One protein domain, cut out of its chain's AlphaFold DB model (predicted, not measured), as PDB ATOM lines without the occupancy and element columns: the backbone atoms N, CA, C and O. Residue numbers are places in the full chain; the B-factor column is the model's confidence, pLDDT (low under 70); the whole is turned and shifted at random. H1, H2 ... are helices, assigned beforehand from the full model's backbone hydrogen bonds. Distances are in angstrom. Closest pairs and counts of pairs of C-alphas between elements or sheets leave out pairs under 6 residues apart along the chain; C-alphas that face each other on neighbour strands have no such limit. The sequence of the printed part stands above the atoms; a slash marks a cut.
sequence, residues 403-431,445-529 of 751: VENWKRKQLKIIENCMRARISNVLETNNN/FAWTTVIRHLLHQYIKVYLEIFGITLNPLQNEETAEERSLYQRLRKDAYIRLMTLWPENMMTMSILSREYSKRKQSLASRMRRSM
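Overview. This is residues 403 to 431 and 445 to 529 of the 751 residues of an uncharacterized protein of Furculomyces boomerangus (UniProt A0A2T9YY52). The longest helix, H1, runs side by side with the helix in the middle, H2, in the opposite direction. On the other side of H2, H3 and H4 meet in a V, the last part of H3 against the first part of H4, and H4 crosses H2 nearly at a right angle; residues 466 to 478 loop out wide from the end of H2 to the beginning of H3. The printed part has 114 residues with four named helices, in the order H1, H2, H3, H4, and no named strand; the class is all helix. The whole is compact, with a radius of gyration of the C-alphas of 14.8 A and spans of 48 by 34 by 25 A.

Arrangement. Begin with H1, residues 403 to 430, and look from it to H2, residues 449 to 465, the hub, which touches three helices. H1 and H2 touch at a shallow tilt of 23 degrees and run opposite ways; their closest C-alphas, those of Glu 404 and Ile 465, are 5.7 A apart. H3, residues 479 to 497, touches H2 with residues 485 to 492 alone; the closest C-alphas are those of Ile 459 and Ala 492, 6.4 A apart, and the steep tilt is 54 degrees, opposite ways. Look next at H4, residues 507 to 529: it touches H2 with residues 513 to 518 alone, the closest C-alphas being those of His 456 and Tyr 514 at 5.9 A, and the two are about perpendicular at 89 degrees. H3 and H4 touch at a steep tilt of 61 degrees, opposite ways, with the closest C-alphas, those of Tyr 493 and Met 507, 6.0 A apart. The packing is mostly crossed: of the four touching pairs, one is at a shallow tilt. H1 and H3 are close but not clearly touching, while H1 and H4 are apart. In H1, H2, H3 and H4, every O i to N i+4 pair is within hydrogen-bond range.

Along the chain. Find C-alpha 403 at (62.617, 1.079, -15.320); from there H1 runs 40.7 A to C-alpha 430 at (36.767, -9.588, 14.189). H2 goes from Thr 449 to Ile 465, 24.5 A, and H3 from Ala 479 to Met 497, 26.9 A. H4 begins at Met 507 and runs 32.7 A to C-alpha 529 at (38.487, 18.381, -18.715).

Size, cuts and confidence. The two C-alphas farthest apart, those of Asn 431 and Thr 478, are 49.0 A from each other. Between H1 and H2, residues 432 to 444 are not printed, and C-alphas 431 and 445 are 14.4 A apart across this cut. The link from H2 to H3 is long, with 13 residues, and that from H3 to H4 is short, with 9. The mean pLDDT of the printed part is 90.3, and no printed residue is under 70.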
ATOM      1  N   VAL A 403      64.048   0.720 -15.442       86.75
ATOM      2  CA  VAL A 403      62.617   1.079 -15.320       86.75
ATOM      3  C   VAL A 403      61.784  -0.143 -14.954       86.75
ATOM      4  O   VAL A 403      60.921  -0.065 -14.081       86.75
ATOM      5  N   GLU A 404      62.045  -1.280 -15.596       89.25
ATOM      6  CA  GLU A 404      61.324  -2.525 -15.330       89.25
ATOM      7  C   GLU A 404      61.608  -3.028 -13.905       89.25
ATOM      8  O   GLU A 404      60.687  -3.323 -13.141       89.25
ATOM      9  N   ASN A 405      62.885  -3.036 -13.508       90.62
ATOM     10  CA  ASN A 405      63.318  -3.373 -12.152       90.62
ATOM     11  C   ASN A 405      62.705  -2.439 -11.097       90.62
ATOM     12  O   ASN A 405      62.305  -2.904 -10.027       90.62
ATOM     13  N   TRP A 406      62.592  -1.140 -11.390       87.56
ATOM     14  CA  TRP A 406      61.905  -0.185 -10.521       87.56
ATOM     15  C   TRP A 406      60.408  -0.479 -10.404       87.56
ATOM     16  O   TRP A 406      59.930  -0.635  -9.283       87.56
ATOM     17  N   LYS A 407      59.679  -0.651 -11.516       90.12
ATOM     18  CA  LYS A 407      58.244  -0.995 -11.483       90.12
ATOM     19  C   LYS A 407      57.997  -2.289 -10.702       90.12
ATOM     20  O   LYS A 407      57.063  -2.368  -9.910       90.12
ATOM     21  N   ARG A 408      58.883  -3.286 -10.830       93.31
ATOM     22  CA  ARG A 408      58.846  -4.525 -10.027       93.31
ATOM     23  C   ARG A 408      59.067  -4.280  -8.526       93.31
ATOM     24  O   ARG A 408      58.455  -4.974  -7.718       93.31
ATOM     25  N   LYS A 409      59.904  -3.310  -8.130       90.75
ATOM     26  CA  LYS A 409      60.017  -2.867  -6.724       90.75
ATOM     27  C   LYS A 409      58.757  -2.123  -6.273       90.75
ATOM     28  O   LYS A 409      58.243  -2.431  -5.204       90.75
ATOM     29  N   GLN A 410      58.236  -1.212  -7.095       87.50
ATOM     30  CA  GLN A 410      57.020  -0.445  -6.813       87.50
ATOM     31  C   GLN A 410      55.815  -1.367  -6.575       87.50
ATOM     32  O   GLN A 410      55.128  -1.221  -5.566       87.50
ATOM     33  N   LEU A 411      55.624  -2.394  -7.418       93.00
ATOM     34  CA  LEU A 411      54.610  -3.432  -7.196       93.00
ATOM     35  C   LEU A 411      54.729  -4.080  -5.816       93.00
ATOM     36  O   LEU A 411      53.720  -4.191  -5.132       93.00
ATOM     37  N   LYS A 412      55.936  -4.461  -5.377       94.19
ATOM     38  CA  LYS A 412      56.139  -5.077  -4.053       94.19
ATOM     39  C   LYS A 412      55.782  -4.134  -2.901       94.19
ATOM     40  O   LYS A 412      55.252  -4.588  -1.891       94.19
ATOM     41  N   ILE A 413      56.043  -2.831  -3.039       87.56
ATOM     42  CA  ILE A 413      55.625  -1.830  -2.043       87.56
ATOM     43  C   ILE A 413      54.090  -1.740  -2.005       87.56
ATOM     44  O   ILE A 413      53.503  -1.771  -0.923       87.56
ATOM     45  N   ILE A 414      53.433  -1.715  -3.170       89.56
ATOM     46  CA  ILE A 414      51.965  -1.717  -3.271       89.56
ATOM     47  C   ILE A 414      51.374  -3.016  -2.692       89.56
ATOM     48  O   ILE A 414      50.431  -2.938  -1.911       89.56
ATOM     49  N   GLU A 415      51.941  -4.192  -2.992       93.81
ATOM     50  CA  GLU A 415      51.536  -5.498  -2.434       93.81
ATOM     51  C   GLU A 415      51.650  -5.526  -0.909       93.81
ATOM     52  O   GLU A 415      50.709  -5.930  -0.227       93.81
ATOM     53  N   ASN A 416      52.779  -5.065  -0.360       91.75
ATOM     54  CA  ASN A 416      53.000  -5.012   1.085       91.75
ATOM     55  C   ASN A 416      52.017  -4.049   1.768       91.75
ATOM     56  O   ASN A 416      51.433  -4.400   2.795       91.75
ATOM     57  N   CYS A 417      51.766  -2.876   1.174       88.38
ATOM     58  CA  CYS A 417      50.742  -1.953   1.657       88.38
ATOM     59  C   CYS A 417      49.343  -2.584   1.587       88.38
ATOM     60  O   CYS A 417      48.609  -2.549   2.574       88.38
ATOM     61  N   MET A 418      48.974  -3.216   0.467       92.62
ATOM     62  CA  MET A 418      47.693  -3.916   0.332       92.62
ATOM     63  C   MET A 418      47.538  -4.999   1.396       92.62
ATOM     64  O   MET A 418      46.506  -5.019   2.059       92.62
ATOM     65  N   ARG A 419      48.560  -5.837   1.616       94.31
ATOM     66  CA  ARG A 419      48.558  -6.881   2.650       94.31
ATOM     67  C   ARG A 419      48.299  -6.288   4.037       94.31
ATOM     68  O   ARG A 419      47.365  -6.725   4.697       94.31
ATOM     69  N   ALA A 420      49.030  -5.243   4.429       90.94
ATOM     70  CA  ALA A 420      48.811  -4.560   5.706       90.94
ATOM     71  C   ALA A 420      47.383  -3.986   5.830       90.94
ATOM     72  O   ALA A 420      46.728  -4.148   6.857       90.94
ATOM     73  N   ARG A 421      46.847  -3.360   4.772       88.69
ATOM     74  CA  ARG A 421      45.475  -2.813   4.783       88.69
ATOM     75  C   ARG A 421      44.405  -3.905   4.836       88.69
ATOM     76  O   ARG A 421      43.387  -3.697   5.491       88.69
ATOM     77  N   ILE A 422      44.619  -5.041   4.170       92.56
ATOM     78  CA  ILE A 422      43.727  -6.208   4.218       92.56
ATOM     79  C   ILE A 422      43.718  -6.791   5.635       92.56
ATOM     80  O   ILE A 422      42.634  -6.955   6.190       92.56
ATOM     81  N   SER A 423      44.889  -7.010   6.247       92.38
ATOM     82  CA  SER A 423      45.019  -7.473   7.638       92.38
ATOM     83  C   SER A 423      44.262  -6.567   8.612       92.38
ATOM     84  O   SER A 423      43.374  -7.045   9.314       92.38
ATOM     85  N   ASN A 424      44.495  -5.251   8.555       89.75
ATOM     86  CA  ASN A 424      43.805  -4.284   9.414       89.75
ATOM     87  C   ASN A 424      42.272  -4.347   9.253       89.75
ATOM     88  O   ASN A 424      41.545  -4.273  10.241       89.75
ATOM     89  N   VAL A 425      41.755  -4.498   8.024       89.31
ATOM     90  CA  VAL A 425      40.304  -4.635   7.789       89.31
ATOM     91  C   VAL A 425      39.762  -5.926   8.410       89.31
ATOM     92  O   VAL A 425      38.720  -5.890   9.065       89.31
ATOM     93  N   LEU A 426      40.469  -7.050   8.259       90.12
ATOM     94  CA  LEU A 426      40.076  -8.333   8.852       90.12
ATOM     95  C   LEU A 426      40.067  -8.266  10.390       90.12
ATOM     96  O   LEU A 426      39.085  -8.671  11.012       90.12
ATOM     97  N   GLU A 427      41.089  -7.665  11.001       90.44
ATOM     98  CA  GLU A 427      41.160  -7.437  12.451       90.44
ATOM     99  C   GLU A 427      40.019  -6.541  12.960       90.44
ATOM    100  O   GLU A 427      39.368  -6.869  13.953       90.44
ATOM    101  N   THR A 428      39.708  -5.439  12.262       87.38
ATOM    102  CA  THR A 428      38.597  -4.553  12.665       87.38
ATOM    103  C   THR A 428      37.224  -5.219  12.576       87.38
ATOM    104  O   THR A 428      36.348  -4.889  13.376       87.38
ATOM    105  N   ASN A 429      37.035  -6.171  11.656       83.19
ATOM    106  CA  ASN A 429      35.794  -6.939  11.557       83.19
ATOM    107  C   ASN A 429      35.663  -7.941  12.714       83.19
ATOM    108  O   ASN A 429      34.592  -8.038  13.307       83.19
ATOM    109  N   ASN A 430      36.752  -8.628  13.077       83.81
ATOM    110  CA  ASN A 430      36.767  -9.588  14.189       83.81
ATOM    111  C   ASN A 430      36.504  -8.915  15.550       83.81
ATOM    112  O   ASN A 430      35.849  -9.495  16.411       83.81
ATOM    113  N   ASN A 431      36.965  -7.673  15.725       82.56
ATOM    114  CA  ASN A 431      36.819  -6.906  16.966       82.56
ATOM    115  C   ASN A 431      35.489  -6.125  17.080       82.56
ATOM    116  O   ASN A 431      35.345  -5.285  17.970       82.56
ATOM    117  N   PHE A 445      33.884  -9.168   2.519       90.12
ATOM    118  CA  PHE A 445      35.056  -8.312   2.711       90.12
ATOM    119  C   PHE A 445      34.724  -6.825   2.478       90.12
ATOM    120  O   PHE A 445      34.239  -6.434   1.409       90.12
ATOM    121  N   ALA A 446      35.006  -5.990   3.481       90.31
ATOM    122  CA  ALA A 446      34.687  -4.566   3.482       90.31
ATOM    123  C   ALA A 446      35.692  -3.759   2.638       90.31
ATOM    124  O   ALA A 446      36.737  -3.309   3.102       90.31
ATOM    125  N   TRP A 447      35.360  -3.559   1.364       92.12
ATOM    126  CA  TRP A 447      36.181  -2.787   0.434       92.12
ATOM    127  C   TRP A 447      36.208  -1.286   0.768       92.12
ATOM    128  O   TRP A 447      35.227  -0.568   0.546       92.12
ATOM    129  N   THR A 448      37.365  -0.790   1.211       89.44
ATOM    130  CA  THR A 448      37.640   0.645   1.411       89.44
ATOM    131  C   THR A 448      38.107   1.321   0.112       89.44
ATOM    132  O   THR A 448      38.636   0.657  -0.786       89.44
ATOM    133  N   THR A 449      37.959   2.649  -0.019       85.44
ATOM    134  CA  THR A 449      38.501   3.391  -1.182       85.44
ATOM    135  C   THR A 449      40.010   3.207  -1.317       85.44
ATOM    136  O   THR A 449      40.500   3.047  -2.433       85.44
ATOM    137  N   VAL A 450      40.737   3.162  -0.194       85.12
ATOM    138  CA  VAL A 450      42.193   2.956  -0.173       85.12
ATOM    139  C   VAL A 450      42.556   1.648  -0.874       85.12
ATOM    140  O   VAL A 450      43.310   1.670  -1.842       85.12
ATOM    141  N   ILE A 451      41.951   0.523  -0.479       91.50
ATOM    142  CA  ILE A 451      42.254  -0.788  -1.079       91.50
ATOM    143  C   ILE A 451      41.835  -0.826  -2.561       91.50
ATOM    144  O   ILE A 451      42.576  -1.360  -3.384       91.50
ATOM    145  N   ARG A 452      40.718  -0.186  -2.946       92.12
ATOM    146  CA  ARG A 452      40.337  -0.029  -4.369       92.12
ATOM    147  C   ARG A 452      41.351   0.787  -5.175       92.12
ATOM    148  O   ARG A 452      41.575   0.493  -6.348       92.12
ATOM    149  N   HIS A 453      41.939   1.827  -4.587       88.50
ATOM    150  CA  HIS A 453      42.952   2.633  -5.260       88.50
ATOM    151  C   HIS A 453      44.281   1.881  -5.380       88.50
ATOM    152  O   HIS A 453      44.854   1.880  -6.463       88.50
ATOM    153  N   LEU A 454      44.716   1.172  -4.333       91.00
ATOM    154  CA  LEU A 454      45.901   0.308  -4.392       91.00
ATOM    155  C   LEU A 454      45.740  -0.806  -5.436       91.00
ATOM    156  O   LEU A 454      46.648  -1.019  -6.229       91.00
ATOM    157  N   LEU A 455      44.560  -1.433  -5.516       95.06
ATOM    158  CA  LEU A 455      44.203  -2.390  -6.571       95.06
ATOM    159  C   LEU A 455      44.364  -1.778  -7.975       95.06
ATOM    160  O   LEU A 455      44.952  -2.398  -8.859       95.06
ATOM    161  N   HIS A 456      43.876  -0.550  -8.181       92.94
ATOM    162  CA  HIS A 456      44.040   0.164  -9.449       92.94
ATOM    163  C   HIS A 456      45.512   0.469  -9.767       92.94
ATOM    164  O   HIS A 456      45.948   0.208 -10.886       92.94
ATOM    165  N   GLN A 457      46.277   0.979  -8.794       90.50
ATOM    166  CA  GLN A 457      47.700   1.285  -8.970       90.50
ATOM    167  C   GLN A 457      48.522   0.023  -9.246       90.50
ATOM    168  O   GLN A 457      49.332   0.024 -10.167       90.50
ATOM    169  N   TYR A 458      48.264  -1.075  -8.528       94.69
ATOM    170  CA  TYR A 458      48.903  -2.364  -8.780       94.69
ATOM    171  C   TYR A 458      48.705  -2.803 -10.230       94.69
ATOM    172  O   TYR A 458      49.671  -3.069 -10.934       94.69
ATOM    173  N   ILE A 459      47.456  -2.823 -10.704       95.75
ATOM    174  CA  ILE A 459      47.131  -3.258 -12.069       95.75
ATOM    175  C   ILE A 459      47.755  -2.321 -13.110       95.75
ATOM    176  O   ILE A 459      48.280  -2.800 -14.113       95.75
ATOM    177  N   LYS A 460      47.759  -1.005 -12.855       93.06
ATOM    178  CA  LYS A 460      48.421  -0.010 -13.708       93.06
ATOM    179  C   LYS A 460      49.920  -0.285 -13.839       93.06
ATOM    180  O   LYS A 460      50.386  -0.526 -14.949       93.06
ATOM    181  N   VAL A 461      50.647  -0.336 -12.721       92.31
ATOM    182  CA  VAL A 461      52.097  -0.599 -12.705       92.31
ATOM    183  C   VAL A 461      52.414  -1.989 -13.275       92.31
ATOM    184  O   VAL A 461      53.411  -2.149 -13.977       92.31
ATOM    185  N   TYR A 462      51.548  -2.985 -13.047       95.94
ATOM    186  CA  TYR A 462      51.709  -4.338 -13.586       95.94
ATOM    187  C   TYR A 462      51.697  -4.334 -15.111       95.94
ATOM    188  O   TYR A 462      52.609  -4.858 -15.739       95.94
ATOM    189  N   LEU A 463      50.696  -3.701 -15.719       94.69
ATOM    190  CA  LEU A 463      50.568  -3.604 -17.173       94.69
ATOM    191  C   LEU A 463      51.676  -2.749 -17.797       94.69
ATOM    192  O   LEU A 463      52.219  -3.096 -18.845       94.69
ATOM    193  N   GLU A 464      52.085  -1.700 -17.092       91.62
ATOM    194  CA  GLU A 464      53.199  -0.838 -17.465       91.62
ATOM    195  C   GLU A 464      54.578  -1.534 -17.452       91.62
ATOM    196  O   GLU A 464      55.519  -0.991 -18.041       91.62
ATOM    197  N   ILE A 465      54.736  -2.696 -16.800       93.25
ATOM    198  CA  ILE A 465      55.934  -3.559 -16.920       93.25
ATOM    199  C   ILE A 465      55.957  -4.265 -18.278       93.25
ATOM    200  O   ILE A 465      57.022  -4.419 -18.867       93.25
ATOM    201  N   PHE A 466      54.791  -4.640 -18.805       94.19
ATOM    202  CA  PHE A 466      54.638  -5.276 -20.119       94.19
ATOM    203  C   PHE A 466      54.476  -4.254 -21.260       94.19
ATOM    204  O   PHE A 466      53.984  -4.595 -22.330       94.19
ATOM    205  N   GLY A 467      54.864  -2.995 -21.032       90.12
ATOM    206  CA  GLY A 467      54.808  -1.922 -22.030       90.12
ATOM    207  C   GLY A 467      53.418  -1.323 -22.279       90.12
ATOM    208  O   GLY A 467      53.308  -0.391 -23.069       90.12
ATOM    209  N   ILE A 468      52.366  -1.791 -21.596       90.50
ATOM    210  CA  ILE A 468      51.000  -1.289 -21.795       90.50
ATOM    211  C   ILE A 468      50.766  -0.064 -20.907       90.50
ATOM    212  O   ILE A 468      50.524  -0.179 -19.704       90.50
ATOM    213  N   THR A 469      50.804   1.128 -21.503       85.06
ATOM    214  CA  THR A 469      50.423   2.377 -20.829       85.06
ATOM    215  C   THR A 469      48.909   2.506 -20.711       85.06
ATOM    216  O   THR A 469      48.196   2.629 -21.704       85.06
ATOM    217  N   LEU A 470      48.414   2.531 -19.474       81.00
ATOM    218  CA  LEU A 470      46.991   2.646 -19.173       81.00
ATOM    219  C   LEU A 470      46.517   4.108 -19.222       81.00
ATOM    220  O   LEU A 470      46.640   4.844 -18.244       81.00
ATOM    221  N   ASN A 471      45.916   4.514 -20.341       79.12
ATOM    222  CA  ASN A 471      45.141   5.751 -20.413       79.12
ATOM    223  C   ASN A 471      43.672   5.461 -20.025       79.12
ATOM    224  O   ASN A 471      42.982   4.749 -20.754       79.12
ATOM    225  N   PRO A 472      43.151   5.983 -18.897       74.62
ATOM    226  CA  PRO A 472      41.785   5.700 -18.439       74.62
ATOM    227  C   PRO A 472      40.683   6.305 -19.327       74.62
ATOM    228  O   PRO A 472      39.515   5.966 -19.140       74.62
ATOM    229  N   LEU A 473      41.033   7.192 -20.268       78.25
ATOM    230  CA  LEU A 473      40.104   7.787 -21.233       78.25
ATOM    231  C   LEU A 473      40.149   7.136 -22.621       78.25
ATOM    232  O   LEU A 473      39.196   7.303 -23.377       78.25
ATOM    233  N   GLN A 474      41.226   6.425 -22.959       80.38
ATOM    234  CA  GLN A 474      41.400   5.811 -24.274       80.38
ATOM    235  C   GLN A 474      40.696   4.457 -24.307       80.38
ATOM    236  O   GLN A 474      40.843   3.633 -23.398       80.38
ATOM    237  N   ASN A 475      39.906   4.243 -25.354       75.94
ATOM    238  CA  ASN A 475      39.327   2.938 -25.634       75.94
ATOM    239  C   ASN A 475      40.411   2.045 -26.249       75.94
ATOM    240  O   ASN A 475      41.282   2.530 -26.959       75.94
ATOM    241  N   GLU A 476      40.361   0.745 -25.970       78.25
ATOM    242  CA  GLU A 476      41.332  -0.221 -26.496       78.25
ATOM    243  C   GLU A 476      41.109  -0.374 -28.015       78.25
ATOM    244  O   GLU A 476      40.035  -0.819 -28.432       78.25
ATOM    245  N   GLU A 477      42.075   0.040 -28.840       79.06
ATOM    246  CA  GLU A 477      41.871   0.273 -30.280       79.06
ATOM    247  C   GLU A 477      41.755  -1.036 -31.075       79.06
ATOM    248  O   GLU A 477      40.777  -1.216 -31.805       79.06
ATOM    249  N   THR A 478      42.662  -1.997 -30.867       89.75
ATOM    250  CA  THR A 478      42.632  -3.295 -31.568       89.75
ATOM    251  C   THR A 478      42.091  -4.440 -30.703       89.75
ATOM    252  O   THR A 478      42.239  -4.455 -29.480       89.75
ATOM    253  N   ALA A 479      41.476  -5.447 -31.339       91.19
ATOM    254  CA  ALA A 479      40.971  -6.648 -30.661       91.19
ATOM    255  C   ALA A 479      42.089  -7.456 -29.968       91.19
ATOM    256  O   ALA A 479      41.889  -7.997 -28.874       91.19
ATOM    257  N   GLU A 480      43.275  -7.497 -30.579       91.00
ATOM    258  CA  GLU A 480      44.454  -8.190 -30.057       91.00
ATOM    259  C   GLU A 480      44.955  -7.546 -28.761       91.00
ATOM    260  O   GLU A 480      45.126  -8.253 -27.762       91.00
ATOM    261  N   GLU A 481      45.073  -6.214 -28.718       89.00
ATOM    262  CA  GLU A 481      45.411  -5.474 -27.497       89.00
ATOM    263  C   GLU A 481      44.401  -5.737 -26.378       89.00
ATOM    264  O   GLU A 481      44.818  -5.979 -25.243       89.00
ATOM    265  N   ARG A 482      43.089  -5.783 -26.682       89.94
ATOM    266  CA  ARG A 482      42.064  -6.137 -25.676       89.94
ATOM    267  C   ARG A 482      42.332  -7.519 -25.093       89.94
ATOM    268  O   ARG A 482      42.264  -7.698 -23.875       89.94
ATOM    269  N   SER A 483      42.658  -8.497 -25.941       92.88
ATOM    270  CA  SER A 483      42.935  -9.872 -25.512       92.88
ATOM    271  C   SER A 483      44.190  -9.959 -24.628       92.88
ATOM    272  O   SER A 483      44.157 -10.579 -23.560       92.88
ATOM    273  N   LEU A 484      45.266  -9.251 -24.996       93.88
ATOM    274  CA  LEU A 484      46.518  -9.187 -24.240       93.88
ATOM    275  C   LEU A 484      46.317  -8.490 -22.886       93.88
ATOM    276  O   LEU A 484      46.718  -9.013 -21.845       93.88
ATOM    277  N   TYR A 485      45.630  -7.349 -22.885       93.25
ATOM    278  CA  TYR A 485      45.280  -6.581 -21.692       93.25
ATOM    279  C   TYR A 485      44.325  -7.352 -20.761       93.25
ATOM    280  O   TYR A 485      44.454  -7.281 -19.538       93.25
ATOM    281  N   GLN A 486      43.393  -8.152 -21.294       94.56
ATOM    282  CA  GLN A 486      42.606  -9.098 -20.494       94.56
ATOM    283  C   GLN A 486      43.475 -10.214 -19.896       94.56
ATOM    284  O   GLN A 486      43.323 -10.521 -18.712       94.56
ATOM    285  N   ARG A 487      44.400 -10.804 -20.669       96.88
ATOM    286  CA  ARG A 487      45.307 -11.865 -20.192       96.88
ATOM    287  C   ARG A 487      46.189 -11.375 -19.041       96.88
ATOM    288  O   ARG A 487      46.252 -12.027 -18.003       96.88
ATOM    289  N   LEU A 488      46.813 -10.210 -19.204       97.25
ATOM    290  CA  LEU A 488      47.692  -9.614 -18.196       97.25
ATOM    291  C   LEU A 488      46.922  -9.137 -16.954       97.25
ATOM    292  O   LEU A 488      47.421  -9.297 -15.844       97.25
ATOM    293  N   ARG A 489      45.682  -8.644 -17.099       96.44
ATOM    294  CA  ARG A 489      44.803  -8.385 -15.941       96.44
ATOM    295  C   ARG A 489      44.455  -9.661 -15.175       96.44
ATOM    296  O   ARG A 489      44.492  -9.637 -13.951       96.44
ATOM    297  N   LYS A 490      44.145 -10.770 -15.861       97.00
ATOM    298  CA  LYS A 490      43.877 -12.068 -15.208       97.00
ATOM    299  C   LYS A 490      45.091 -12.552 -14.404       97.00
ATOM    300  O   LYS A 490      44.928 -12.908 -13.244       97.00
ATOM    301  N   ASP A 491      46.296 -12.479 -14.969       97.94
ATOM    302  CA  ASP A 491      47.560 -12.786 -14.272       97.94
ATOM    303  C   ASP A 491      47.795 -11.863 -13.053       97.94
ATOM    304  O   ASP A 491      48.048 -12.343 -11.946       97.94
ATOM    305  N   ALA A 492      47.578 -10.549 -13.199       97.75
ATOM    306  CA  ALA A 492      47.631  -9.600 -12.082       97.75
ATOM    307  C   ALA A 492      46.632  -9.945 -10.957       97.75
ATOM    308  O   ALA A 492      46.988  -9.892  -9.780       97.75
ATOM    309  N   TYR A 493      45.395 -10.330 -11.295       97.69
ATOM    310  CA  TYR A 493      44.404 -10.751 -10.302       97.69
ATOM    311  C   TYR A 493      44.800 -12.056  -9.601       97.69
ATOM    312  O   TYR A 493      44.638 -12.143  -8.388       97.69
ATOM    313  N   ILE A 494      45.340 -13.047 -10.323       96.62
ATOM    314  CA  ILE A 494      45.802 -14.322  -9.740       96.62
ATOM    315  C   ILE A 494      46.891 -14.066  -8.690       96.62
ATOM    316  O   ILE A 494      46.827 -14.618  -7.593       96.62
ATOM    317  N   ARG A 495      47.843 -13.169  -8.979       97.00
ATOM    318  CA  ARG A 495      48.866 -12.741  -8.007       97.00
ATOM    319  C   ARG A 495      48.239 -12.061  -6.794       97.00
ATOM    320  O   ARG A 495      48.526 -12.449  -5.665       97.00
ATOM    321  N   LEU A 496      47.344 -11.100  -7.020       96.62
ATOM    322  CA  LEU A 496      46.664 -10.379  -5.944       96.62
ATOM    323  C   LEU A 496      45.794 -11.278  -5.061       96.62
ATOM    324  O   LEU A 496      45.723 -11.027  -3.864       96.62
ATOM    325  N   MET A 497      45.167 -12.331  -5.598       96.44
ATOM    326  CA  MET A 497      44.358 -13.268  -4.802       96.44
ATOM    327  C   MET A 497      45.153 -13.898  -3.649       96.44
ATOM    328  O   MET A 497      44.570 -14.141  -2.598       96.44
ATOM    329  N   THR A 498      46.475 -14.058  -3.788       96.19
ATOM    330  CA  THR A 498      47.362 -14.563  -2.718       96.19
ATOM    331  C   THR A 498      47.493 -13.631  -1.502       96.19
ATOM    332  O   THR A 498      48.057 -14.027  -0.484       96.19
ATOM    333  N   LEU A 499      46.994 -12.389  -1.582       95.62
ATOM    334  CA  LEU A 499      47.002 -11.431  -0.468       95.62
ATOM    335  C   LEU A 499      45.813 -11.595   0.491       95.62
ATOM    336  O   LEU A 499      45.825 -10.986   1.561       95.62
ATOM    337  N   TRP A 500      44.795 -12.377   0.122       94.88
ATOM    338  CA  TRP A 500      43.635 -12.668   0.968       94.88
ATOM    339  C   TRP A 500      43.692 -14.106   1.506       94.88
ATOM    340  O   TRP A 500      44.212 -14.986   0.819       94.88
ATOM    341  N   PRO A 501      43.116 -14.376   2.694       90.50
ATOM    342  CA  PRO A 501      42.882 -15.741   3.154       90.50
ATOM    343  C   PRO A 501      42.023 -16.529   2.159       90.50
ATOM    344  O   PRO A 501      41.210 -15.952   1.424       90.50
ATOM    345  N   GLU A 502      42.192 -17.852   2.148       85.81
ATOM    346  CA  GLU A 502      41.553 -18.739   1.177       85.81
ATOM    347  C   GLU A 502      40.037 -18.510   1.077       85.81
ATOM    348  O   GLU A 502      39.332 -18.344   2.072       85.81
ATOM    349  N   ASN A 503      39.531 -18.501  -0.157       84.31
ATOM    350  CA  ASN A 503      38.115 -18.333  -0.505       84.31
ATOM    351  C   ASN A 503      37.455 -16.988  -0.117       84.31
ATOM    352  O   ASN A 503      36.313 -16.756  -0.514       84.31
ATOM    353  N   MET A 504      38.140 -16.061   0.571       89.88
ATOM    354  CA  MET A 504      37.583 -14.728   0.874       89.88
ATOM    355  C   MET A 504      37.491 -13.808  -0.351       89.88
ATOM    356  O   MET A 504      36.747 -12.824  -0.335       89.88
ATOM    357  N   MET A 505      38.266 -14.092  -1.400       95.44
ATOM    358  CA  MET A 505      38.369 -13.251  -2.585       95.44
ATOM    359  C   MET A 505      38.346 -14.077  -3.868       95.44
ATOM    360  O   MET A 505      38.980 -15.124  -3.958       95.44
ATOM    361  N   THR A 506      37.644 -13.578  -4.885       96.06
ATOM    362  CA  THR A 506      37.571 -14.201  -6.211       96.06
ATOM    363  C   THR A 506      38.018 -13.228  -7.296       96.06
ATOM    364  O   THR A 506      37.921 -12.004  -7.158       96.06
ATOM    365  N   MET A 507      38.451 -13.778  -8.431       96.25
ATOM    366  CA  MET A 507      38.876 -12.993  -9.591       96.25
ATOM    367  C   MET A 507      37.752 -12.088 -10.139       96.25
ATOM    368  O   MET A 507      38.022 -10.988 -10.620       96.25
ATOM    369  N   SER A 508      36.483 -12.506 -10.016       96.50
ATOM    370  CA  SER A 508      35.317 -11.701 -10.408       96.50
ATOM    371  C   SER A 508      35.081 -10.509  -9.472       96.50
ATOM    372  O   SER A 508      34.805  -9.408  -9.953       96.50
ATOM    373  N   ILE A 509      35.264 -10.672  -8.154       95.81
ATOM    374  CA  ILE A 509      35.178  -9.561  -7.190       95.81
ATOM    375  C   ILE A 509      36.304  -8.549  -7.445       95.81
ATOM    376  O   ILE A 509      36.021  -7.354  -7.537       95.81
ATOM    377  N   LEU A 510      37.548  -9.011  -7.635       96.94
ATOM    378  CA  LEU A 510      38.682  -8.143  -7.980       96.94
ATOM    379  C   LEU A 510      38.420  -7.356  -9.270       96.94
ATOM    380  O   LEU A 510      38.571  -6.134  -9.290       96.94
ATOM    381  N   SER A 511      37.955  -8.034 -10.324       96.88
ATOM    382  CA  SER A 511      37.638  -7.393 -11.604       96.88
ATOM    383  C   SER A 511      36.526  -6.348 -11.479       96.88
ATOM    384  O   SER A 511      36.636  -5.251 -12.037       96.88
ATOM    385  N   ARG A 512      35.482  -6.634 -10.690       96.62
ATOM    386  CA  ARG A 512      34.382  -5.697 -10.425       96.62
ATOM    387  C   ARG A 512      34.852  -4.455  -9.668       96.62
ATOM    388  O   ARG A 512      34.523  -3.341 -10.073       96.62
ATOM    389  N   GLU A 513      35.612  -4.611  -8.584       95.81
ATOM    390  CA  GLU A 513      36.055  -3.465  -7.777       95.81
ATOM    391  C   GLU A 513      37.145  -2.634  -8.482       95.81
ATOM    392  O   GLU A 513      37.123  -1.404  -8.381       95.81
ATOM    393  N   TYR A 514      38.014  -3.264  -9.285       95.56
ATOM    394  CA  TYR A 514      38.902  -2.557 -10.216       95.56
ATOM    395  C   TYR A 514      38.103  -1.730 -11.231       95.56
ATOM    396  O   TYR A 514      38.359  -0.536 -11.393       95.56
ATOM    397  N   SER A 515      37.094  -2.334 -11.869       94.12
ATOM    398  CA  SER A 515      36.282  -1.667 -12.896       94.12
ATOM    399  C   SER A 515      35.500  -0.481 -12.325       94.12
ATOM    400  O   SER A 515      35.532   0.602 -12.910       94.12
ATOM    401  N   LYS A 516      34.909  -0.621 -11.127       93.25
ATOM    402  CA  LYS A 516      34.297   0.497 -10.382       93.25
ATOM    403  C   LYS A 516      35.284   1.646 -10.160       93.25
ATOM    404  O   LYS A 516      34.927   2.808 -10.361       93.25
ATOM    405  N   ARG A 517      36.531   1.350  -9.764       90.81
ATOM    406  CA  ARG A 517      37.546   2.394  -9.553       90.81
ATOM    407  C   ARG A 517      37.981   3.039 -10.871       90.81
ATOM    408  O   ARG A 517      37.997   4.267 -10.923       90.81
ATOM    409  N   LYS A 518      38.240   2.259 -11.931       91.00
ATOM    410  CA  LYS A 518      38.560   2.763 -13.286       91.00
ATOM    411  C   LYS A 518      37.442   3.662 -13.838       91.00
ATOM    412  O   LYS A 518      37.726   4.720 -14.391       91.00
ATOM    413  N   GLN A 519      36.175   3.294 -13.643       90.12
ATOM    414  CA  GLN A 519      35.029   4.099 -14.080       90.12
ATOM    415  C   GLN A 519      34.893   5.401 -13.274       90.12
ATOM    416  O   GLN A 519      34.695   6.464 -13.858       90.12
ATOM    417  N   SER A 520      35.041   5.343 -11.945       87.12
ATOM    418  CA  SER A 520      35.047   6.528 -11.069       87.12
ATOM    419  C   SER A 520      36.135   7.533 -11.480       87.12
ATOM    420  O   SER A 520      35.866   8.732 -11.612       87.12
ATOM    421  N   LEU A 521      37.332   7.018 -11.780       84.56
ATOM    422  CA  LEU A 521      38.478   7.752 -12.316       84.56
ATOM    423  C   LEU A 521      38.169   8.430 -13.656       84.56
ATOM    424  O   LEU A 521      38.231   9.657 -13.751       84.56
ATOM    425  N   ALA A 522      37.758   7.657 -14.664       86.00
ATOM    426  CA  ALA A 522      37.430   8.175 -15.993       86.00
ATOM    427  C   ALA A 522      36.324   9.247 -15.936       86.00
ATOM    428  O   ALA A 522      36.458  10.317 -16.531       86.00
ATOM    429  N   SER A 523      35.267   9.020 -15.150       86.06
ATOM    430  CA  SER A 523      34.186   9.991 -14.926       86.06
ATOM    431  C   SER A 523      34.647  11.261 -14.202       86.06
ATOM    432  O   SER A 523      34.041  12.321 -14.376       86.06
ATOM    433  N   ARG A 524      35.704  11.210 -13.379       80.75
ATOM    434  CA  ARG A 524      36.307  12.423 -12.807       80.75
ATOM    435  C   ARG A 524      37.184  13.146 -13.825       80.75
ATOM    436  O   ARG A 524      37.039  14.356 -13.938       80.75
ATOM    437  N   MET A 525      38.008  12.436 -14.596       81.25
ATOM    438  CA  MET A 525      38.851  13.050 -15.630       81.25
ATOM    439  C   MET A 525      38.022  13.737 -16.722       81.25
ATOM    440  O   MET A 525      38.316  14.870 -17.097       81.25
ATOM    441  N   ARG A 526      36.917  13.115 -17.158       83.94
ATOM    442  CA  ARG A 526      35.938  13.744 -18.065       83.94
ATOM    443  C   ARG A 526      35.353  15.025 -17.468       83.94
ATOM    444  O   ARG A 526      35.277  16.028 -18.166       83.94
ATOM    445  N   ARG A 527      35.012  15.033 -16.172       83.44
ATOM    446  CA  ARG A 527      34.572  16.256 -15.480       83.44
ATOM    447  C   ARG A 527      35.683  17.308 -15.443       83.44
ATOM    448  O   ARG A 527      35.440  18.426 -15.881       83.44
ATOM    449  N   SER A 528      36.901  16.980 -15.008       78.62
ATOM    450  CA  SER A 528      37.981  17.976 -14.913       78.62
ATOM    451  C   SER A 528      38.384  18.574 -16.263       78.62
ATOM    452  O   SER A 528      38.763  19.737 -16.293       78.62
ATOM    453  N   MET A 529      38.262  17.828 -17.370       78.19
ATOM    454  CA  MET A 529      38.487  18.381 -18.715       78.19
ATOM    455  C   MET A 529      37.258  19.112 -19.288       78.19
ATOM    456  O   MET A 529      37.421  20.062 -20.042       78.19
TER     457      MET A 529